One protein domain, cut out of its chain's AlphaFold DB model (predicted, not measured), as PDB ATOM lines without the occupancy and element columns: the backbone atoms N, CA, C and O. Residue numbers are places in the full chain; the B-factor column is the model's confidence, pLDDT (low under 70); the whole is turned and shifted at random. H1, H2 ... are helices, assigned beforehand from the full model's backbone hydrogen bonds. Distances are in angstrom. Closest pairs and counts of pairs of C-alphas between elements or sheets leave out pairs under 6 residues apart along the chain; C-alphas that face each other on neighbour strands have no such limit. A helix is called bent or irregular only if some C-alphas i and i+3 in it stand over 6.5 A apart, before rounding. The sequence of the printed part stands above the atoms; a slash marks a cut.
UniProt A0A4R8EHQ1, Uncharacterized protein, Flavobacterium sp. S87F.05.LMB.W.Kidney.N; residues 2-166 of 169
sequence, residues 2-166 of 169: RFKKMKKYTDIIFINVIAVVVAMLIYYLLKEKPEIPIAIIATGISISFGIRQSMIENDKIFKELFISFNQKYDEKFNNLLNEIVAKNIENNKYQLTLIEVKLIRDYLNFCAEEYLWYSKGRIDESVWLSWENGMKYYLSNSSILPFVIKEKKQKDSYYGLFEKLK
ATOM      1  N   ARG A   2      76.491 103.567 106.271       30.52
ATOM      2  CA  ARG A   2      76.433 104.235 104.946       30.52
ATOM      3  C   ARG A   2      77.815 104.529 104.313       30.52
ATOM      4  O   ARG A   2      78.004 104.274 103.131       30.52
ATOM      5  N   PHE A   3      78.812 104.918 105.116       25.92
ATOM      6  CA  PHE A   3      80.193 105.173 104.658       25.92
ATOM      7  C   PHE A   3      80.964 103.916 104.204       25.92
ATOM      8  O   PHE A   3      81.745 103.987 103.258       25.92
ATOM      9  N   LYS A   4      80.705 102.745 104.809       36.66
ATOM     10  CA  LYS A   4      81.359 101.470 104.437       36.66
ATOM     11  C   LYS A   4      80.873 100.954 103.070       36.66
ATOM     12  O   LYS A   4      81.633 100.320 102.350       36.66
ATOM     13  N   LYS A   5      79.626 101.278 102.693       40.81
ATOM     14  CA  LYS A   5      79.058 100.979 101.366       40.81
ATOM     15  C   LYS A   5      79.661 101.852 100.263       40.81
ATOM     16  O   LYS A   5      79.935 101.321  99.197       40.81
ATOM     17  N   MET A   6      79.905 103.144 100.510       41.91
ATOM     18  CA  MET A   6      80.475 104.040  99.487       41.91
ATOM     19  C   MET A   6      81.880 103.594  99.064       41.91
ATOM     20  O   MET A   6      82.135 103.474  97.873       41.91
ATOM     21  N   LYS A   7      82.729 103.197 100.024       56.12
ATOM     22  CA  LYS A   7      84.072 102.642  99.760       56.12
ATOM     23  C   LYS A   7      84.076 101.363  98.904       56.12
ATOM     24  O   LYS A   7      85.106 101.008  98.361       56.12
ATOM     25  N   LYS A   8      82.944 100.649  98.786       66.88
ATOM     26  CA  LYS A   8      82.836  99.400  97.999       66.88
ATOM     27  C   LYS A   8      82.614  99.650  96.500       66.88
ATOM     28  O   LYS A   8      82.730  98.711  95.715       66.88
ATOM     29  N   TYR A   9      82.248 100.870  96.098       77.56
ATOM     30  CA  TYR A   9      81.975 101.219  94.693       77.56
ATOM     31  C   TYR A   9      82.796 102.407  94.190       77.56
ATOM     32  O   TYR A   9      82.751 102.690  92.996       77.56
ATOM     33  N   THR A  10      83.541 103.085  95.067       82.56
ATOM     34  CA  THR A  10      84.411 104.219  94.716       82.56
ATOM     35  C   THR A  10      85.329 103.892  93.557       82.56
ATOM     36  O   THR A  10      85.437 104.684  92.632       82.56
ATOM     37  N   ASP A  11      85.911 102.699  93.569       83.50
ATOM     38  CA  ASP A  11      86.945 102.304  92.616       83.50
ATOM     39  C   ASP A  11      86.340 102.138  91.212       83.50
ATOM     40  O   ASP A  11      86.905 102.579  90.218       83.50
ATOM     41  N   ILE A  12      85.117 101.609  91.137       88.38
ATOM     42  CA  ILE A  12      84.358 101.450  89.889       88.38
ATOM     43  C   ILE A  12      83.883 102.801  89.366       88.38
ATOM     44  O   ILE A  12      83.988 103.082  88.173       88.38
ATOM     45  N   ILE A  13      83.343 103.640  90.252       89.06
ATOM     46  CA  ILE A  13      82.896 104.985  89.887       89.06
ATOM     47  C   ILE A  13      84.085 105.766  89.328       89.06
ATOM     48  O   ILE A  13      83.965 106.387  88.280       89.06
ATOM     49  N   PHE A  14      85.246 105.663  89.971       91.19
ATOM     50  CA  PHE A  14      86.470 106.313  89.533       91.19
ATOM     51  C   PHE A  14      86.934 105.823  88.155       91.19
ATOM     52  O   PHE A  14      87.183 106.651  87.283       91.19
ATOM     53  N   ILE A  15      86.962 104.505  87.914       90.88
ATOM     54  CA  ILE A  15      87.315 103.927  86.603       90.88
ATOM     55  C   ILE A  15      86.393 104.457  85.496       90.88
ATOM     56  O   ILE A  15      86.873 104.900  84.453       90.88
ATOM     57  N   ASN A  16      85.075 104.455  85.718       93.56
ATOM     58  CA  ASN A  16      84.123 104.918  84.703       93.56
ATOM     59  C   ASN A  16      84.190 106.434  84.493       93.56
ATOM     60  O   ASN A  16      84.106 106.891  83.357       93.56
ATOM     61  N   VAL A  17      84.383 107.219  85.557       94.50
ATOM     62  CA  VAL A  17      84.566 108.674  85.446       94.50
ATOM     63  C   VAL A  17      85.833 108.993  84.657       94.50
ATOM     64  O   VAL A  17      85.779 109.825  83.756       94.50
ATOM     65  N   ILE A  18      86.945 108.301  84.923       94.69
ATOM     66  CA  ILE A  18      88.172 108.454  84.132       94.69
ATOM     67  C   ILE A  18      87.916 108.100  82.670       94.69
ATOM     68  O   ILE A  18      88.288 108.878  81.798       94.69
ATOM     69  N   ALA A  19      87.263 106.968  82.390       93.94
ATOM     70  CA  ALA A  19      86.963 106.559  81.019       93.94
ATOM     71  C   ALA A  19      86.147 107.627  80.276       93.94
ATOM     72  O   ALA A  19      86.463 107.973  79.141       93.94
ATOM     73  N   VAL A  20      85.147 108.209  80.941       95.19
ATOM     74  CA  VAL A  20      84.327 109.294  80.395       95.19
ATOM     75  C   VAL A  20      85.151 110.568  80.164       95.19
ATOM     76  O   VAL A  20      85.054 111.161  79.093       95.19
ATOM     77  N   VAL A  21      85.993 110.979  81.116       95.19
ATOM     78  CA  VAL A  21      86.861 112.162  80.964       95.19
ATOM     79  C   VAL A  21      87.843 111.977  79.806       95.19
ATOM     80  O   VAL A  21      87.989 112.873  78.978       95.19
ATOM     81  N   VAL A  22      88.474 110.806  79.701       93.75
ATOM     82  CA  VAL A  22      89.388 110.468  78.599       93.75
ATOM     83  C   VAL A  22      88.651 110.477  77.260       93.75
ATOM     84  O   VAL A  22      89.147 111.063  76.300       93.75
ATOM     85  N   ALA A  23      87.448 109.901  77.201       93.44
ATOM     86  CA  ALA A  23      86.610 109.917  76.006       93.44
ATOM     87  C   ALA A  23      86.266 111.352  75.564       93.44
ATOM     88  O   ALA A  23      86.376 111.672  74.381       93.44
ATOM     89  N   MET A  24      85.914 112.237  76.507       92.81
ATOM     90  CA  MET A  24      85.637 113.651  76.218       92.81
ATOM     91  C   MET A  24      86.882 114.414  75.753       92.81
ATOM     92  O   MET A  24      86.802 115.189  74.802       92.81
ATOM     93  N   LEU A  25      88.038 114.192  76.390       92.88
ATOM     94  CA  LEU A  25      89.300 114.832  76.008       92.88
ATOM     95  C   LEU A  25      89.739 114.418  74.603       92.88
ATOM     96  O   LEU A  25      90.120 115.273  73.809       92.88
ATOM     97  N   ILE A  26      89.646 113.127  74.280       89.69
ATOM     98  CA  ILE A  26      89.968 112.601  72.947       89.69
ATOM     99  C   ILE A  26      89.039 113.196  71.894       89.69
ATOM    100  O   ILE A  26      89.513 113.670  70.862       89.69
ATOM    101  N   TYR A  27      87.736 113.249  72.178       92.12
ATOM    102  CA  TYR A  27      86.769 113.870  71.279       92.12
ATOM    103  C   TYR A  27      87.089 115.349  71.022       92.12
ATOM    104  O   TYR A  27      87.079 115.799  69.879       92.12
ATOM    105  N   TYR A  28      87.424 116.104  72.073       91.88
ATOM    106  CA  TYR A  28      87.695 117.536  71.965       91.88
ATOM    107  C   TYR A  28      89.030 117.851  71.272       91.88
ATOM    108  O   TYR A  28      89.090 118.751  70.435       91.88
ATOM    109  N   LEU A  29      90.100 117.122  71.608       89.88
ATOM    110  CA  LEU A  29      91.454 117.397  71.114       89.88
ATOM    111  C   LEU A  29      91.679 116.889  69.692       89.88
ATOM    112  O   LEU A  29      92.298 117.579  68.887       89.88
ATOM    113  N   LEU A  30      91.197 115.685  69.390       88.12
ATOM    114  CA  LEU A  30      91.479 115.021  68.119       88.12
ATOM    115  C   LEU A  30      90.335 115.191  67.108       88.12
ATOM    116  O   LEU A  30      90.503 114.842  65.944       88.12
ATOM    117  N   LYS A  31      89.185 115.756  67.528       84.88
ATOM    118  CA  LYS A  31      87.949 115.875  66.723       84.88
ATOM    119  C   LYS A  31      87.563 114.556  66.053       84.88
ATOM    120  O   LYS A  31      87.034 114.531  64.941       84.88
ATOM    121  N   GLU A  32      87.872 113.467  66.744       78.19
ATOM    122  CA  GLU A  32      87.663 112.118  66.259       78.19
ATOM    123  C   GLU A  32      86.179 111.797  66.137       78.19
ATOM    124  O   GLU A  32      85.314 112.405  66.781       78.19
ATOM    125  N   LYS A  33      85.892 110.801  65.302       88.31
ATOM    126  CA  LYS A  33      84.525 110.328  65.121       88.31
ATOM    127  C   LYS A  33      83.974 109.745  66.442       88.31
ATOM    128  O   LYS A  33      84.746 109.220  67.253       88.31
ATOM    129  N   PRO A  34      82.653 109.835  66.696       87.88
ATOM    130  CA  PRO A  34      82.057 109.468  67.984       87.88
ATOM    131  C   PRO A  34      82.252 107.994  68.380       87.88
ATOM    132  O   PRO A  34      82.125 107.657  69.557       87.88
ATOM    133  N   GLU A  35      82.603 107.116  67.442       92.75
ATOM    134  CA  GLU A  35      82.861 105.698  67.684       92.75
ATOM    135  C   GLU A  35      84.035 105.477  68.649       92.75
ATOM    136  O   GLU A  35      83.972 104.571  69.480       92.75
ATOM    137  N   ILE A  36      85.079 106.317  68.600       91.94
ATOM    138  CA  ILE A  36      86.255 106.177  69.476       91.94
ATOM    139  C   ILE A  36      85.895 106.496  70.943       91.94
ATOM    140  O   ILE A  36      86.124 105.640  71.804       91.94
ATOM    141  N   PRO A  37      85.276 107.652  71.273       91.19
ATOM    142  CA  PRO A  37      84.750 107.921  72.614       91.19
ATOM    143  C   PRO A  37      83.790 106.844  73.132       91.19
ATOM    144  O   PRO A  37      83.900 106.437  74.288       91.19
ATOM    145  N   ILE A  38      82.878 106.344  72.289       92.50
ATOM    146  CA  ILE A  38      81.941 105.274  72.667       92.50
ATOM    147  C   ILE A  38      82.702 103.997  73.042       92.50
ATOM    148  O   ILE A  38      82.416 103.400  74.081       92.50
ATOM    149  N   ALA A  39      83.700 103.602  72.247       94.81
ATOM    150  CA  ALA A  39      84.523 102.427  72.523       94.81
ATOM    151  C   ALA A  39      85.302 102.553  73.844       94.81
ATOM    152  O   ALA A  39      85.405 101.581  74.596       94.81
ATOM    153  N   ILE A  40      85.802 103.748  74.177       93.81
ATOM    154  CA  ILE A  40      86.491 104.010  75.451       93.81
ATOM    155  C   ILE A  40      85.533 103.834  76.635       93.81
ATOM    156  O   ILE A  40      85.872 103.155  77.607       93.81
ATOM    157  N   ILE A  41      84.324 104.397  76.548       94.38
ATOM    158  CA  ILE A  41      83.312 104.261  77.605       94.38
ATOM    159  C   ILE A  41      82.915 102.790  77.769       94.38
ATOM    160  O   ILE A  41      82.905 102.279  78.890       94.38
ATOM    161  N   ALA A  42      82.653 102.089  76.662       95.50
ATOM    162  CA  ALA A  42      82.332 100.664  76.675       95.50
ATOM    163  C   ALA A  42      83.452  99.837  77.329       95.50
ATOM    164  O   ALA A  42      83.177  98.988  78.174       95.50
ATOM    165  N   THR A  43      84.715 100.145  77.022       95.19
ATOM    166  CA  THR A  43      85.886  99.495  77.628       95.19
ATOM    167  C   THR A  43      85.938  99.724  79.142       95.19
ATOM    168  O   THR A  43      86.144  98.776  79.902       95.19
ATOM    169  N   GLY A  44      85.695 100.954  79.609       93.94
ATOM    170  CA  GLY A  44      85.634 101.271  81.042       93.94
ATOM    171  C   GLY A  44      84.541 100.490  81.781       93.94
ATOM    172  O   GLY A  44      84.781  99.959  82.875       93.94
ATOM    173  N   ILE A  45      83.371 100.337  81.151       94.44
ATOM    174  CA  ILE A  45      82.264  99.520  81.668       94.44
ATOM    175  C   ILE A  45      82.672  98.042  81.727       94.44
ATOM    176  O   ILE A  45      82.479  97.398  82.761       94.44
ATOM    177  N   SER A  46      83.277  97.502  80.665       96.00
ATOM    178  CA  SER A  46      83.735  96.107  80.618       96.00
ATOM    179  C   SER A  46      84.776  95.796  81.697       96.00
ATOM    180  O   SER A  46      84.644  94.789  82.393       96.00
ATOM    181  N   ILE A  47      85.764  96.673  81.903       93.25
ATOM    182  CA  ILE A  47      86.767  96.530  82.973       93.25
ATOM    183  C   ILE A  47      86.085  96.528  84.345       93.25
ATOM    184  O   ILE A  47      86.352  95.665  85.183       93.25
ATOM    185  N   SER A  48      85.161  97.465  84.562       93.00
ATOM    186  CA  SER A  48      84.402  97.574  85.809       93.00
ATOM    187  C   SER A  48      83.600  96.311  86.117       93.00
ATOM    188  O   SER A  48      83.581  95.843  87.260       93.00
ATOM    189  N   PHE A  49      82.956  95.743  85.096       93.12
ATOM    190  CA  PHE A  49      82.219  94.493  85.212       93.12
ATOM    191  C   PHE A  49      83.153  93.318  85.525       93.12
ATOM    192  O   PHE A  49      82.873  92.561  86.451       93.12
ATOM    193  N   GLY A  50      84.293  93.209  84.834       93.00
ATOM    194  CA  GLY A  50      85.286  92.155  85.068       93.00
ATOM    195  C   GLY A  50      85.854  92.165  86.491       93.00
ATOM    196  O   GLY A  50      85.875  91.128  87.155       93.00
ATOM    197  N   ILE A  51      86.224  93.343  87.009       90.94
ATOM    198  CA  ILE A  51      86.669  93.495  88.407       90.94
ATOM    199  C   ILE A  51      85.573  93.024  89.360       90.94
ATOM    200  O   ILE A  51      85.837  92.299  90.320       90.94
ATOM    201  N   ARG A  52      84.318  93.402  89.094       90.44
ATOM    202  CA  ARG A  52      83.208  93.009  89.958       90.44
ATOM    203  C   ARG A  52      82.918  91.532  89.955       90.44
ATOM    204  O   ARG A  52      82.671  90.971  91.021       90.44
ATOM    205  N   GLN A  53      82.962  90.933  88.781       92.94
ATOM    206  CA  GLN A  53      82.793  89.507  88.619       92.94
ATOM    207  C   GLN A  53      83.874  88.750  89.402       92.94
ATOM    208  O   GLN A  53      83.541  87.880  90.202       92.94
ATOM    209  N   SER A  54      85.137  89.178  89.295       90.31
ATOM    210  CA  SER A  54      86.245  88.593  90.058       90.31
ATOM    211  C   SER A  54      86.052  88.710  91.577       90.31
ATOM    212  O   SER A  54      86.265  87.743  92.306       90.31
ATOM    213  N   MET A  55      85.581  89.859  92.079       89.56
ATOM    214  CA  MET A  55      85.267  90.012  93.509       89.56
ATOM    215  C   MET A  55      84.159  89.054  93.966       89.56
ATOM    216  O   MET A  55      84.269  88.455  95.030       89.56
ATOM    217  N   ILE A  56      83.100  88.896  93.166       91.88
ATOM    218  CA  ILE A  56      81.988  87.985  93.473       91.88
ATOM    219  C   ILE A  56      82.469  86.532  93.500       91.88
ATOM    220  O   ILE A  56      82.049  85.761  94.358       91.88
ATOM    221  N   GLU A  57      83.338  86.145  92.570       93.00
ATOM    222  CA  GLU A  57      83.931  84.806  92.535       93.00
ATOM    223  C   GLU A  57      84.812  84.547  93.756       93.00
ATOM    224  O   GLU A  57      84.699  83.491  94.371       93.00
ATOM    225  N   ASN A  58      85.611  85.530  94.176       89.69
ATOM    226  CA  ASN A  58      86.393  85.428  95.405       89.69
ATOM    227  C   ASN A  58      85.492  85.260  96.642       89.69
ATOM    228  O   ASN A  58      85.763  84.385  97.465       89.69
ATOM    229  N   ASP A  59      84.400  86.028  96.743       93.00
ATOM    230  CA  ASP A  59      83.417  85.908  97.832       93.00
ATOM    231  C   ASP A  59      82.741  84.518  97.837       93.00
ATOM    232  O   ASP A  59      82.490  83.946  98.901       93.00
ATOM    233  N   LYS A  60      82.461  83.946  96.655       96.06
ATOM    234  CA  LYS A  60      81.904  82.588  96.515       96.06
ATOM    235  C   LYS A  60      82.892  81.515  96.959       96.06
ATOM    236  O   LYS A  60      82.520  80.679  97.774       96.06
ATOM    237  N   ILE A  61      84.137  81.579  96.483       95.75
ATOM    238  CA  ILE A  61      85.198  80.637  96.870       95.75
ATOM    239  C   ILE A  61      85.407  80.679  98.385       95.75
ATOM    240  O   ILE A  61      85.458  79.632  99.024       95.75
ATOM    241  N   PHE A  62      85.472  81.875  98.979       96.25
ATOM    242  CA  PHE A  62      85.562  82.014 100.432       96.25
ATOM    243  C   PHE A  62      84.385  81.329 101.134       96.25
ATOM    244  O   PHE A  62      84.599  80.537 102.048       96.25
ATOM    245  N   LYS A  63      83.146  81.595 100.697       97.31
ATOM    246  CA  LYS A  63      81.947  80.976 101.277       97.31
ATOM    247  C   LYS A  63      81.992  79.448 101.183       97.31
ATOM    248  O   LYS A  63      81.645  78.780 102.151       97.31
ATOM    249  N   GLU A  64      82.392  78.902 100.038       97.81
ATOM    250  CA  GLU A  64      82.498  77.457  99.814       97.81
ATOM    251  C   GLU A  64      83.545  76.820 100.728       97.81
ATOM    252  O   GLU A  64      83.234  75.854 101.421       97.81
ATOM    253  N   LEU A  65      84.748  77.400 100.799       97.88
ATOM    254  CA  LEU A  65      85.809  76.941 101.699       97.88
ATOM    255  C   LEU A  65      85.371  77.023 103.162       97.88
ATOM    256  O   LEU A  65      85.530  76.064 103.909       97.88
ATOM    257  N   PHE A  66      84.773  78.147 103.564       97.69
ATOM    258  CA  PHE A  66      84.286  78.351 104.925       97.69
ATOM    259  C   PHE A  66      83.245  77.299 105.314       97.69
ATOM    260  O   PHE A  66      83.348  76.702 106.382       97.69
ATOM    261  N   ILE A  67      82.252  77.048 104.460       98.06
ATOM    262  CA  ILE A  67      81.228  76.033 104.728       98.06
ATOM    263  C   ILE A  67      81.860  74.641 104.766       98.06
ATOM    264  O   ILE A  67      81.641  73.908 105.726       98.06
ATOM    265  N   SER A  68      82.674  74.297 103.766       98.06
ATOM    266  CA  SER A  68      83.275  72.968 103.644       98.06
ATOM    267  C   SER A  68      84.177  72.626 104.829       98.06
ATOM    268  O   SER A  68      84.083  71.520 105.364       98.06
ATOM    269  N   PHE A  69      85.016  73.565 105.278       98.25
ATOM    270  CA  PHE A  69      85.901  73.330 106.414       98.25
ATOM    271  C   PHE A  69      85.138  73.224 107.729       98.25
ATOM    272  O   PHE A  69      85.342  72.248 108.446       98.25
ATOM    273  N   ASN A  70      84.204  74.137 108.015       97.94
ATOM    274  CA  ASN A  70      83.432  74.051 109.258       97.94
ATOM    275  C   ASN A  70      82.571  72.778 109.312       97.94
ATOM    276  O   ASN A  70      82.550  72.113 110.340       97.94
ATOM    277  N   GLN A  71      81.937  72.379 108.202       98.31
ATOM    278  CA  GLN A  71      81.177  71.124 108.146       98.31
ATOM    279  C   GLN A  71      82.068  69.906 108.403       98.31
ATOM    280  O   GLN A  71      81.762  69.089 109.267       98.31
ATOM    281  N   LYS A  72      83.211  69.806 107.710       98.00
ATOM    282  CA  LYS A  72      84.173  68.711 107.913       98.00
ATOM    283  C   LYS A  72      84.701  68.690 109.350       98.00
ATOM    284  O   LYS A  72      84.887  67.609 109.909       98.00
ATOM    285  N   TYR A  73      84.927  69.858 109.950       98.19
ATOM    286  CA  TYR A  73      85.325  69.981 111.348       98.19
ATOM    287  C   TYR A  73      84.259  69.447 112.303       98.19
ATOM    288  O   TYR A  73      84.566  68.587 113.134       98.19
ATOM    289  N   ASP A  74      83.019  69.905 112.156       97.69
ATOM    290  CA  ASP A  74      81.911  69.514 113.024       97.69
ATOM    291  C   ASP A  74      81.589  68.021 112.915       97.69
ATOM    292  O   ASP A  74      81.413  67.351 113.932       97.69
ATOM    293  N   GLU A  75      81.574  67.480 111.697       97.56
ATOM    294  CA  GLU A  75      81.229  66.080 111.448       97.56
ATOM    295  C   GLU A  75      82.322  65.107 111.901       97.56
ATOM    296  O   GLU A  75      82.018  64.033 112.423       97.56
ATOM    297  N   LYS A  76      83.600  65.449 111.681       97.19
ATOM    298  CA  LYS A  76      84.705  64.491 111.839       97.19
ATOM    299  C   LYS A  76      85.546  64.710 113.090       97.19
ATOM    300  O   LYS A  76      86.084  63.740 113.621       97.19
ATOM    301  N   PHE A  77      85.724  65.951 113.534       97.88
ATOM    302  CA  PHE A  77      86.776  66.281 114.497       97.88
ATOM    303  C   PHE A  77      86.237  66.796 115.827       97.88
ATOM    304  O   PHE A  77      86.709  66.336 116.863       97.88
ATOM    305  N   ASN A  78      85.248  67.691 115.818       96.00
ATOM    306  CA  ASN A  78      84.822  68.454 116.994       96.00
ATOM    307  C   ASN A  78      84.571  67.575 118.238       96.00
ATOM    308  O   ASN A  78      85.269  67.701 119.246       96.00
ATOM    309  N   ASN A  79      83.642  66.618 118.152       97.06
ATOM    310  CA  ASN A  79      83.291  65.762 119.292       97.06
ATOM    311  C   ASN A  79      84.465  64.886 119.750       97.06
ATOM    312  O   ASN A  79      84.786  64.853 120.935       97.06
ATOM    313  N   LEU A  80      85.153  64.234 118.813       97.44
ATOM    314  CA  LEU A  80      86.234  63.302 119.132       97.44
ATOM    315  C   LEU A  80      87.462  64.006 119.730       97.44
ATOM    316  O   LEU A  80      88.104  63.474 120.635       97.44
ATOM    317  N   LEU A  81      87.787  65.214 119.262       97.56
ATOM    318  CA  LEU A  81      88.846  66.027 119.858       97.56
ATOM    319  C   LEU A  81      88.479  66.446 121.287       97.56
ATOM    320  O   LEU A  81      89.322  66.356 122.180       97.56
ATOM    321  N   ASN A  82      87.227  66.848 121.523       97.25
ATOM    322  CA  ASN A  82      86.749  67.187 122.865       97.25
ATOM    323  C   ASN A  82      86.788  65.978 123.812       97.25
ATOM    324  O   ASN A  82      87.203  66.123 124.961       97.25
ATOM    325  N   GLU A  83      86.439  64.782 123.335       97.12
ATOM    326  CA  GLU A  83      86.549  63.540 124.110       97.12
ATOM    327  C   GLU A  83      87.998  63.228 124.505       97.12
ATOM    328  O   GLU A  83      88.261  62.893 125.659       97.12
ATOM    329  N   ILE A  84      88.957  63.368 123.582       96.50
ATOM    330  CA  ILE A  84      90.386  63.167 123.883       96.50
ATOM    331  C   ILE A  84      90.850  64.143 124.969       96.50
ATOM    332  O   ILE A  84      91.548  63.748 125.905       96.50
ATOM    333  N   VAL A  85      90.455  65.416 124.859       95.94
ATOM    334  CA  VAL A  85      90.798  66.432 125.859       95.94
ATOM    335  C   VAL A  85      90.183  66.091 127.218       95.94
ATOM    336  O   VAL A  85      90.891  66.156 128.220       95.94
ATOM    337  N   ALA A  86      88.915  65.673 127.260       96.44
ATOM    338  CA  ALA A  86      88.241  65.271 128.495       96.44
ATOM    339  C   ALA A  86      88.943  64.081 129.174       96.44
ATOM    340  O   ALA A  86      89.261  64.158 130.359       96.44
ATOM    341  N   LYS A  87      89.295  63.034 128.412       96.31
ATOM    342  CA  LYS A  87      90.046  61.872 128.927       96.31
ATOM    343  C   LYS A  87      91.399  62.264 129.523       96.31
ATOM    344  O   LYS A  87      91.809  61.707 130.538       96.31
ATOM    345  N   ASN A  88      92.096  63.220 128.905       94.06
ATOM    346  CA  ASN A  88      93.360  63.731 129.433       94.06
ATOM    347  C   ASN A  88      93.163  64.550 130.724       94.06
ATOM    348  O   ASN A  88      93.944  64.416 131.659       94.06
ATOM    349  N   ILE A  89      92.096  65.350 130.820       93.25
ATOM    350  CA  ILE A  89      91.770  66.083 132.056       93.25
ATOM    351  C   ILE A  89      91.473  65.109 133.207       93.25
ATOM    352  O   ILE A  89      91.964  65.303 134.317       93.25
ATOM    353  N   GLU A  90      90.697  64.055 132.949       94.31
ATOM    354  CA  GLU A  90      90.379  63.024 133.946       94.31
ATOM    355  C   GLU A  90      91.615  62.209 134.352       94.31
ATOM    356  O   GLU A  90      91.781  61.844 135.517       94.31
ATOM    357  N   ASN A  91      92.510  61.944 133.397       92.94
ATOM    358  CA  ASN A  91      93.747  61.213 133.613       92.94
ATOM    359  C   ASN A  91      94.922  61.921 132.930       92.94
ATOM    360  O   ASN A  91      95.221  61.665 131.768       92.94
ATOM    361  N   ASN A  92      95.685  62.705 133.696       85.31
ATOM    362  CA  ASN A  92      96.870  63.431 133.210       85.31
ATOM    363  C   ASN A  92      97.994  62.542 132.624       85.31
ATOM    364  O   ASN A  92      99.000  63.056 132.137       85.31
ATOM    365  N   LYS A  93      97.878  61.210 132.710       89.62
ATOM    366  CA  LYS A  93      98.783  60.241 132.066       89.62
ATOM    367  C   LYS A  93      98.143  59.552 130.857       89.62
ATOM    368  O   LYS A  93      98.654  58.529 130.401       89.62
ATOM    369  N   TYR A  94      97.026  60.077 130.360       92.69
ATOM    370  CA  TYR A  94      96.321  59.537 129.212       92.69
ATOM    371  C   TYR A  94      97.222  59.505 127.977       92.69
ATOM    372  O   TYR A  94      97.860  60.500 127.617       92.69
ATOM    373  N   GLN A  95      97.247  58.352 127.316       93.00
ATOM    374  CA  GLN A  95      97.948  58.153 126.056       93.00
ATOM    375  C   GLN A  95      96.934  57.884 124.956       93.00
ATOM    376  O   GLN A  95      95.992  57.115 125.144       93.00
ATOM    377  N   LEU A  96      97.159  58.505 123.800       94.81
ATOM    378  CA  LEU A  96      96.312  58.314 122.631       94.81
ATOM    379  C   LEU A  96      96.315  56.848 122.195       94.81
ATOM    380  O   LEU A  96      97.366  56.218 122.052       94.81
ATOM    381  N   THR A  97      95.130  56.332 121.902       95.94
ATOM    382  CA  THR A  97      94.968  55.046 121.221       95.94
ATOM    383  C   THR A  97      95.416  55.144 119.759       95.94
ATOM    384  O   THR A  97      95.505  56.230 119.188       95.94
ATOM    385  N   LEU A  98      95.649  54.008 119.091       94.69
ATOM    386  CA  LEU A  98      96.018  54.001 117.664       94.69
ATOM    387  C   LEU A  98      94.968  54.684 116.769       94.69
ATOM    388  O   LEU A  98      95.323  55.328 115.780       94.69
ATOM    389  N   ILE A  99      93.685  54.559 117.122       96.50
ATOM    390  CA  ILE A  99      92.574  55.193 116.401       96.50
ATOM    391  C   ILE A  99      92.639  56.713 116.575       96.50
ATOM    392  O   ILE A  99      92.548  57.449 115.594       96.50
ATOM    393  N   GLU A 100      92.864  57.187 117.797       97.25
ATOM    394  CA  GLU A 100      92.976  58.619 118.085       97.25
ATOM    395  C   GLU A 100      94.241  59.222 117.473       97.25
ATOM    396  O   GLU A 100      94.187  60.313 116.923       97.25
ATOM    397  N   VAL A 101      95.365  58.502 117.454       96.38
ATOM    398  CA  VAL A 101      96.571  58.940 116.731       96.38
ATOM    399  C   VAL A 101      96.271  59.164 115.246       96.38
ATOM    400  O   VAL A 101      96.687  60.174 114.674       96.38
ATOM    401  N   LYS A 102      95.524  58.251 114.612       96.56
ATOM    402  CA  LYS A 102      95.087  58.426 113.221       96.56
ATOM    403  C   LYS A 102      94.179  59.652 113.076       96.56
ATOM    404  O   LYS A 102      94.375  60.424 112.143       96.56
ATOM    405  N   LEU A 103      93.243  59.856 114.003       97.62
ATOM    406  CA  LEU A 103      92.369  61.031 114.018       97.62
ATOM    407  C   LEU A 103      93.169  62.338 114.122       97.62
ATOM    408  O   LEU A 103      92.910  63.261 113.358       97.62
ATOM    409  N   ILE A 104      94.155  62.413 115.019       97.12
ATOM    410  CA  ILE A 104      95.003  63.600 115.176       97.12
ATOM    411  C   ILE A 104      95.819  63.862 113.908       97.12
ATOM    412  O   ILE A 104      95.950  65.013 113.502       97.12
ATOM    413  N   ARG A 105      96.336  62.822 113.242       95.75
ATOM    414  CA  ARG A 105      97.004  62.997 111.943       95.75
ATOM    415  C   ARG A 105      96.051  63.553 110.885       95.75
ATOM    416  O   ARG A 105      96.404  64.492 110.180       95.75
ATOM    417  N   ASP A 106      94.846  62.996 110.791       97.25
ATOM    418  CA  ASP A 106      93.819  63.486 109.870       97.25
ATOM    419  C   ASP A 106      93.438  64.943 110.175       97.25
ATOM    420  O   ASP A 106      93.219  65.723 109.249       97.25
ATOM    421  N   TYR A 107      93.389  65.314 111.458       97.88
ATOM    422  CA  TYR A 107      93.142  66.684 111.897       97.88
ATOM    423  C   TYR A 107      94.298  67.621 111.522       97.88
ATOM    424  O   TYR A 107      94.052  68.688 110.974       97.88
ATOM    425  N   LEU A 108      95.559  67.216 111.708       95.94
ATOM    426  CA  LEU A 108      96.723  68.000 111.266       95.94
ATOM    427  C   LEU A 108      96.719  68.240 109.751       95.94
ATOM    428  O   LEU A 108      96.980  69.358 109.308       95.94
ATOM    429  N   ASN A 109      96.391  67.215 108.959       96.31
ATOM    430  CA  ASN A 109      96.238  67.355 107.509       96.31
ATOM    431  C   ASN A 109      95.133  68.359 107.161       96.31
ATOM    432  O   ASN A 109      95.325  69.219 106.308       96.31
ATOM    433  N   PHE A 110      93.998  68.284 107.857       98.00
ATOM    434  CA  PHE A 110      92.899  69.230 107.700       98.00
ATOM    435  C   PHE A 110      93.315  70.672 108.041       98.00
ATOM    436  O   PHE A 110      93.114  71.569 107.227       98.00
ATOM    437  N   CYS A 111      93.992  70.899 109.168       97.06
ATOM    438  CA  CYS A 111      94.516  72.221 109.525       97.06
ATOM    439  C   CYS A 111      95.516  72.754 108.488       97.06
ATOM    440  O   CYS A 111      95.585  73.956 108.229       97.06
ATOM    441  N   ALA A 112      96.296  71.863 107.871       96.06
ATOM    442  CA  ALA A 112      97.228  72.227 106.814       96.06
ATOM    443  C   ALA A 112      96.503  72.602 105.509       96.06
ATOM    444  O   ALA A 112      96.928  73.539 104.832       96.06
ATOM    445  N   GLU A 113      95.396  71.928 105.173       97.38
ATOM    446  CA  GLU A 113      94.501  72.329 104.078       97.38
ATOM    447  C   GLU A 113      93.930  73.735 104.330       97.38
ATOM    448  O   GLU A 113      94.002  74.590 103.448       97.38
ATOM    449  N   GLU A 114      93.428  74.014 105.537       97.94
ATOM    450  CA  GLU A 114      92.929  75.345 105.914       97.94
ATOM    451  C   GLU A 114      94.021  76.416 105.766       97.94
ATOM    452  O   GLU A 114      93.799  77.469 105.153       97.94
ATOM    453  N   TYR A 115      95.233  76.127 106.253       96.75
ATOM    454  CA  TYR A 115      96.372  77.035 106.130       96.75
ATOM    455  C   TYR A 115      96.788  77.279 104.677       96.75
ATOM    456  O   TYR A 115      97.109  78.412 104.317       96.75
ATOM    457  N   LEU A 116      96.748  76.259 103.816       96.62
ATOM    458  CA  LEU A 116      97.048  76.404 102.390       96.62
ATOM    459  C   LEU A 116      96.122  77.424 101.713       96.62
ATOM    460  O   LEU A 116      96.558  78.201 100.864       96.62
ATOM    461  N   TRP A 117      94.835  77.433 102.058       97.44
ATOM    462  CA  TRP A 117      93.896  78.395 101.482       97.44
ATOM    463  C   TRP A 117      94.012  79.783 102.102       97.44
ATOM    464  O   TRP A 117      93.866  80.783 101.393       97.44
ATOM    465  N   TYR A 118      94.344  79.858 103.389       96.81
ATOM    466  CA  TYR A 118      94.680  81.122 104.033       96.81
ATOM    467  C   TYR A 118      95.936  81.760 103.427       96.81
ATOM    468  O   TYR A 118      95.913  82.940 103.083       96.81
ATOM    469  N   SER A 119      97.001  80.988 103.194       95.56
ATOM    470  CA  SER A 119      98.247  81.494 102.597       95.56
ATOM    471  C   SER A 119      98.063  81.970 101.149       95.56
ATOM    472  O   SER A 119      98.776  82.862 100.694       95.56
ATOM    473  N   LYS A 120      97.044  81.454 100.447       95.06
ATOM    474  CA  LYS A 120      96.582  81.943  99.135       95.06
ATOM    475  C   LYS A 120      95.672  83.180  99.206       95.06
ATOM    476  O   LYS A 120      95.147  83.593  98.172       95.06
ATOM    477  N   GLY A 121      95.429  83.739 100.392       94.25
ATOM    478  CA  GLY A 121      94.563  84.904 100.594       94.25
ATOM    479  C   GLY A 121      93.078  84.631 100.340       94.25
ATOM    480  O   GLY A 121      92.335  85.555 100.018       94.25
ATOM    481  N   ARG A 122      92.638  83.365 100.419       95.06
ATOM    482  CA  ARG A 122      91.235  82.971 100.176       95.06
ATOM    483  C   ARG A 122      90.384  82.935 101.437       95.06
ATOM    484  O   ARG A 122      89.163  82.882 101.328       95.06
ATOM    485  N   ILE A 123      91.019  82.961 102.604       96.00
ATOM    486  CA  ILE A 123      90.366  82.979 103.911       96.00
ATOM    487  C   ILE A 123      90.604  84.344 104.549       96.00
ATOM    488  O   ILE A 123      91.738  84.824 104.575       96.00
ATOM    489  N   ASP A 124      89.534  84.958 105.052       93.50
ATOM    490  CA  ASP A 124      89.608  86.214 105.797       93.50
ATOM    491  C   ASP A 124      90.464  86.052 107.063       93.50
ATOM    492  O   ASP A 124      90.412  85.026 107.745       93.50
ATOM    493  N   GLU A 125      91.239  87.080 107.396       94.94
ATOM    494  CA  GLU A 125      92.154  87.045 108.536       94.94
ATOM    495  C   GLU A 125      91.436  86.774 109.863       94.94
ATOM    496  O   GLU A 125      91.936  86.009 110.685       94.94
ATOM    497  N   SER A 126      90.239  87.331 110.067       96.19
ATOM    498  CA  SER A 126      89.477  87.123 111.304       96.19
ATOM    499  C   SER A 126      88.997  85.679 111.467       96.19
ATOM    500  O   SER A 126      88.987  85.137 112.578       96.19
ATOM    501  N   VAL A 127      88.661  85.031 110.349       97.31
ATOM    502  CA  VAL A 127      88.287  83.614 110.307       97.31
ATOM    503  C   VAL A 127      89.504  82.750 110.594       97.31
ATOM    504  O   VAL A 127      89.448  81.903 111.484       97.31
ATOM    505  N   TRP A 128      90.619  83.011 109.906       97.38
ATOM    506  CA  TRP A 128      91.865  82.289 110.140       97.38
ATOM    507  C   TRP A 128      92.302  82.373 111.603       97.38
ATOM    508  O   TRP A 128      92.609  81.349 112.197       97.38
ATOM    509  N   LEU A 129      92.285  83.562 112.214       96.56
ATOM    510  CA  LEU A 129      92.653  83.729 113.624       96.56
ATOM    511  C   LEU A 129      91.783  82.876 114.557       96.56
ATOM    512  O   LEU A 129      92.283  82.329 115.540       96.56
ATOM    513  N   SER A 130      90.494  82.736 114.245       96.88
ATOM    514  CA  SER A 130      89.573  81.900 115.021       96.88
ATOM    515  C   SER A 130      89.924  80.416 114.898       96.88
ATOM    516  O   SER A 130      90.025  79.723 115.910       96.88
ATOM    517  N   TRP A 131      90.179  79.942 113.676       97.62
ATOM    518  CA  TRP A 131      90.607  78.564 113.427       97.62
ATOM    519  C   TRP A 131      91.969  78.272 114.054       97.62
ATOM    520  O   TRP A 131      92.116  77.283 114.766       97.62
ATOM    521  N   GLU A 132      92.933  79.178 113.885       96.94
ATOM    522  CA  GLU A 132      94.271  79.080 114.463       96.94
ATOM    523  C   GLU A 132      94.189  78.898 115.980       96.94
ATOM    524  O   GLU A 132      94.854  78.020 116.520       96.94
ATOM    525  N   ASN A 133      93.344  79.671 116.670       95.62
ATOM    526  CA  ASN A 133      93.133  79.541 118.114       95.62
ATOM    527  C   ASN A 133      92.571  78.168 118.512       95.62
ATOM    528  O   ASN A 133      93.039  77.589 119.494       95.62
ATOM    529  N   GLY A 134      91.630  77.623 117.735       95.94
ATOM    530  CA  GLY A 134      91.145  76.252 117.912       95.94
ATOM    531  C   GLY A 134      92.265  75.220 117.756       95.94
ATOM    532  O   GLY A 134      92.441  74.360 118.619       95.94
ATOM    533  N   MET A 135      93.103  75.368 116.725       96.56
ATOM    534  CA  MET A 135      94.287  74.522 116.543       96.56
ATOM    535  C   MET A 135      95.221  74.613 117.752       96.56
ATOM    536  O   MET A 135      95.688  73.586 118.239       96.56
ATOM    537  N   LYS A 136      95.479  75.819 118.283       95.06
ATOM    538  CA  LYS A 136      96.342  75.977 119.469       95.06
ATOM    539  C   LYS A 136      95.796  75.221 120.662       95.06
ATOM    540  O   LYS A 136      96.567  74.553 121.346       95.06
ATOM    541  N   TYR A 137      94.493  75.316 120.891       95.12
ATOM    542  CA  TYR A 137      93.834  74.651 122.003       95.12
ATOM    543  C   TYR A 137      94.032  73.129 121.952       95.12
ATOM    544  O   TYR A 137      94.546  72.546 122.907       95.12
ATOM    545  N   TYR A 138      93.712  72.488 120.825       96.00
ATOM    546  CA  TYR A 138      93.814  71.029 120.715       96.00
ATOM    547  C   TYR A 138      95.259  70.536 120.590       96.00
ATOM    548  O   TYR A 138      95.642  69.577 121.257       96.00
ATOM    549  N   LEU A 139      96.091  71.186 119.772       95.06
ATOM    550  CA  LEU A 139      97.450  70.708 119.492       95.06
ATOM    551  C   LEU A 139      98.427  70.932 120.656       95.06
ATOM    552  O   LEU A 139      99.452  70.255 120.720       95.06
ATOM    553  N   SER A 140      98.104  71.836 121.587       93.31
ATOM    554  CA  SER A 140      98.884  72.044 122.820       93.31
ATOM    555  C   SER A 140      98.478  71.106 123.958       93.31
ATOM    556  O   SER A 140      99.103  71.124 125.017       93.31
ATOM    557  N   ASN A 141      97.431  70.296 123.781       94.38
ATOM    558  CA  ASN A 141      97.005  69.342 124.795       94.38
ATOM    559  C   ASN A 141      98.132  68.331 125.088       94.38
ATOM    560  O   ASN A 141      98.731  67.789 124.161       94.38
ATOM    561  N   SER A 142      98.413  68.045 126.363       93.12
ATOM    562  CA  SER A 142      99.587  67.250 126.768       93.12
ATOM    563  C   SER A 142      99.598  65.812 126.232       93.12
ATOM    564  O   SER A 142     100.679  65.270 126.006       93.12
ATOM    565  N   SER A 143      98.436  65.206 125.962       94.00
ATOM    566  CA  SER A 143      98.351  63.883 125.323       94.00
ATOM    567  C   SER A 143      98.592  63.934 123.809       94.00
ATOM    568  O   SER A 143      99.015  62.940 123.222       94.00
ATOM    569  N   ILE A 144      98.338  65.081 123.170       95.31
ATOM    570  CA  ILE A 144      98.428  65.276 121.714       95.31
ATOM    571  C   ILE A 144      99.805  65.820 121.310       95.31
ATOM    572  O   ILE A 144     100.412  65.342 120.348       95.31
ATOM    573  N   LEU A 145     100.331  66.779 122.069       93.88
ATOM    574  CA  LEU A 145     101.551  67.523 121.767       93.88
ATOM    575  C   LEU A 145     102.772  66.635 121.439       93.88
ATOM    576  O   LEU A 145     103.445  66.922 120.444       93.88
ATOM    577  N   PRO A 146     103.063  65.530 122.163       92.69
ATOM    578  CA  PRO A 146     104.199  64.667 121.828       92.69
ATOM    579  C   PRO A 146     104.108  64.074 120.417       92.69
ATOM    580  O   PRO A 146     105.117  63.959 119.715       92.69
ATOM    581  N   PHE A 147     102.897  63.724 119.976       93.00
ATOM    582  CA  PHE A 147     102.662  63.233 118.622       93.00
ATOM    583  C   PHE A 147     102.844  64.349 117.588       93.00
ATOM    584  O   PHE A 147     103.524  64.146 116.584       93.00
ATOM    585  N   VAL A 148     102.327  65.548 117.864       93.19
ATOM    586  CA  VAL A 148     102.467  66.710 116.972       93.19
ATOM    587  C   VAL A 148     103.939  67.089 116.771       93.19
ATOM    588  O   VAL A 148     104.371  67.303 115.640       93.19
ATOM    589  N   ILE A 149     104.746  67.089 117.838       91.69
ATOM    590  CA  ILE A 149     106.198  67.338 117.764       91.69
ATOM    591  C   ILE A 149     106.901  66.291 116.886       91.69
ATOM    592  O   ILE A 149     107.849  66.612 116.164       91.69
ATOM    593  N   LYS A 150     106.449  65.031 116.927       91.38
ATOM    594  CA  LYS A 150     106.980  63.971 116.064       91.38
ATOM    595  C   LYS A 150     106.608  64.206 114.597       91.38
ATOM    596  O   LYS A 150     107.490  64.104 113.746       91.38
ATOM    597  N   GLU A 151     105.350  64.530 114.305       90.56
ATOM    598  CA  GLU A 151     104.871  64.794 112.939       90.56
ATOM    599  C   GLU A 151     105.522  66.046 112.331       90.56
ATOM    600  O   GLU A 151     105.902  66.017 111.164       90.56
ATOM    601  N   LYS A 152     105.799  67.088 113.128       87.75
ATOM    602  CA  LYS A 152     106.526  68.304 112.703       87.75
ATOM    603  C   LYS A 152     107.883  68.028 112.046       87.75
ATOM    604  O   LYS A 152     108.364  68.835 111.254       87.75
ATOM    605  N   LYS A 153     108.528  66.896 112.351       84.81
ATOM    606  CA  LYS A 153     109.800  66.505 111.718       84.81
ATOM    607  C   LYS A 153     109.645  66.174 110.228       84.81
ATOM    608  O   LYS A 153     110.643  66.190 109.510       84.81
ATOM    609  N   GLN A 154     108.427  65.905 109.759       78.75
ATOM    610  CA  GLN A 154     108.100  65.695 108.349       78.75
ATOM    611  C   GLN A 154     107.903  67.054 107.658       78.75
ATOM    612  O   GLN A 154     106.780  67.492 107.415       78.75
ATOM    613  N   LYS A 155     109.021  67.746 107.395       58.78
ATOM    614  CA  LYS A 155     109.051  69.158 106.966       58.78
ATOM    615  C   LYS A 155     108.204  69.474 105.725       58.78
ATOM    616  O   LYS A 155     107.661  70.568 105.640       58.78
ATOM    617  N   ASP A 156     108.033  68.520 104.814       72.56
ATOM    618  CA  ASP A 156     107.340  68.759 103.542       72.56
ATOM    619  C   ASP A 156     105.838  68.407 103.568       72.56
ATOM    620  O   ASP A 156     105.147  68.581 102.567       72.56
ATOM    621  N   SER A 157     105.298  67.921 104.694       75.81
ATOM    622  CA  SER A 157     103.982  67.253 104.709       75.81
ATOM    623  C   SER A 157     102.781  68.110 105.130       75.81
ATOM    624  O   SER A 157     101.674  67.586 105.177       75.81
ATOM    625  N   TYR A 158     102.937  69.412 105.399       89.25
ATOM    626  CA  TYR A 158     101.844  70.223 105.973       89.25
ATOM    627  C   TYR A 158     101.781  71.667 105.453       89.25
ATOM    628  O   TYR A 158     101.378  72.574 106.177       89.25
ATOM    629  N   TYR A 159     102.196  71.906 104.204       90.19
ATOM    630  CA  TYR A 159     102.087  73.209 103.518       90.19
ATOM    631  C   TYR A 159     102.659  74.419 104.288       90.19
ATOM    632  O   TYR A 159     102.228  75.547 104.065       90.19
ATOM    633  N   GLY A 160     103.615  74.211 105.199       90.00
ATOM    634  CA  GLY A 160     104.173  75.270 106.044       90.00
ATOM    635  C   GLY A 160     103.362  75.602 107.313       90.00
ATOM    636  O   GLY A 160     103.563  76.661 107.914       90.00
ATOM    637  N   LEU A 161     102.397  74.754 107.701       93.00
ATOM    638  CA  LEU A 161     101.529  74.969 108.867       93.00
ATOM    639  C   LEU A 161     102.342  75.133 110.158       93.00
ATOM    640  O   LEU A 161     102.057  76.017 110.965       93.00
ATOM    641  N   PHE A 162     103.366  74.305 110.370       91.25
ATOM    642  CA  PHE A 162     104.144  74.331 111.609       91.25
ATOM    643  C   PHE A 162     104.995  75.597 111.759       91.25
ATOM    644  O   PHE A 162     105.206  76.067 112.876       91.25
ATOM    645  N   GLU A 163     105.448  76.182 110.653       89.94
ATOM    646  CA  GLU A 163     106.151  77.464 110.604       89.94
ATOM    647  C   GLU A 163     105.215  78.625 110.954       89.94
ATOM    648  O   GLU A 163     105.640  79.607 111.573       89.94
ATOM    649  N   LYS A 164     103.932  78.510 110.585       91.06
ATOM    650  CA  LYS A 164     102.889  79.463 110.972       91.06
ATOM    651  C   LYS A 164     102.524  79.329 112.451       91.06
ATOM    652  O   LYS A 164     102.456  80.342 113.145       91.06
ATOM    653  N   LEU A 165     102.346  78.106 112.953       88.81
ATOM    654  CA  LEU A 165     101.951  77.797 114.336       88.81
ATOM    655  C   LEU A 165     103.129  77.848 115.330       88.81
ATOM    656  O   LEU A 165     103.321  76.934 116.129       88.81
ATOM    657  N   LYS A 166     103.908  78.937 115.319       76.94
ATOM    658  CA  LYS A 166     105.184  79.131 116.051       76.94
ATOM    659  C   LYS A 166     105.205  78.783 117.556       76.94
ATOM    660  O   LYS A 166     106.283  78.768 118.135       76.94
TER     661      LYS A 166
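What this domain is: This is residues 2 to 166 of the 169 residues of an uncharacterized protein of Flavobacterium sp. S87F.05.LMB.W.Kidney.N (UniProt A0A4R8EHQ1). Look for a long helical arm with a cluster of helices at one end: the bent helix H3 runs most of the length, and H2 folds back along its first part as a hairpin. At the far end of H3, H4 and H5 form a second hairpin, with the short helices H6 and H7 beside H4, while residues 2 to 8, of which 2 to 6 belong to H1, stick out. The 165 printed residues include seven named helices, H1 to H7 in chain order, and no named strand, so the class is all helix. The whole is extended, with a radius of gyration of the C-alphas of 25.6 A and spans of 86 by 36 by 23 A.

How they stand to each other: Start at H3, residues 35 to 90, assigned as one helix by its hydrogen bonds but bent: C-alphas 76 and 79 are 7.7 A apart, and its arms H3a, residues 35 to 76, and H3b, residues 79 to 90, stand at a steep tilt of 45 degrees. Residues 36 to 48 of H3a touch H2, residues 10 to 30, in a helical hairpin, opposite ways at a shallow tilt of 16 degrees; the closest C-alphas, of Ala 23 and Pro 37, are 4.4 A apart. Further along, H3a is close but not clearly touching H4, residues 98 to 119, with the closest C-alphas, of Phe 69 and Glu 114, 7.3 A apart. H4 touches H5, residues 125 to 139, with residues 111 to 118 alone; this hairpin runs opposite ways at a shallow tilt of 20 degrees, and the closest C-alphas, of Tyr 118 and Trp 128, are 6.8 A apart. H3b is close but not clearly touching H5, the closest C-alphas, of Leu 81 and Tyr 138, being 7.1 A apart. H6, residues 145 to 151, is close but not clearly touching H4, with C-alphas of Val 101 and Phe 147 closest at 7.7 A. H7, residues 161 to 164, only just touches H4, with 3 pairs of C-alphas within 8 A, the closest those of Ala 112 and Leu 161 at 5.5 A. H1, residues 2 to 6, and H2 meet only through their link. Every O i to N i+4 pair is within hydrogen-bond range in H1, H2, H3a, H3b, H4, H5 and H6; H7 is too short for one.

Where its parts are: Find C-alpha 35 at (82.861, 105.698, 67.684); from there H3a runs 60.4 A to C-alpha 76 at (84.705, 64.491, 111.839), and H3b, beyond the bend, spans 16.5 A. H2 is 29.6 A long, H4 31.4 A and H5 20.4 A. H7 ends at C-alpha 164, at (102.889, 79.463, 110.972).

The domain as a whole: The C-alphas farthest apart, of Lys 31 and Asn 91, are 86.6 A apart. The printed part has no cut, and no link is long. Mean pLDDT of the printed part is 91.1; residues 2 to 8 and residue 155 are under 70.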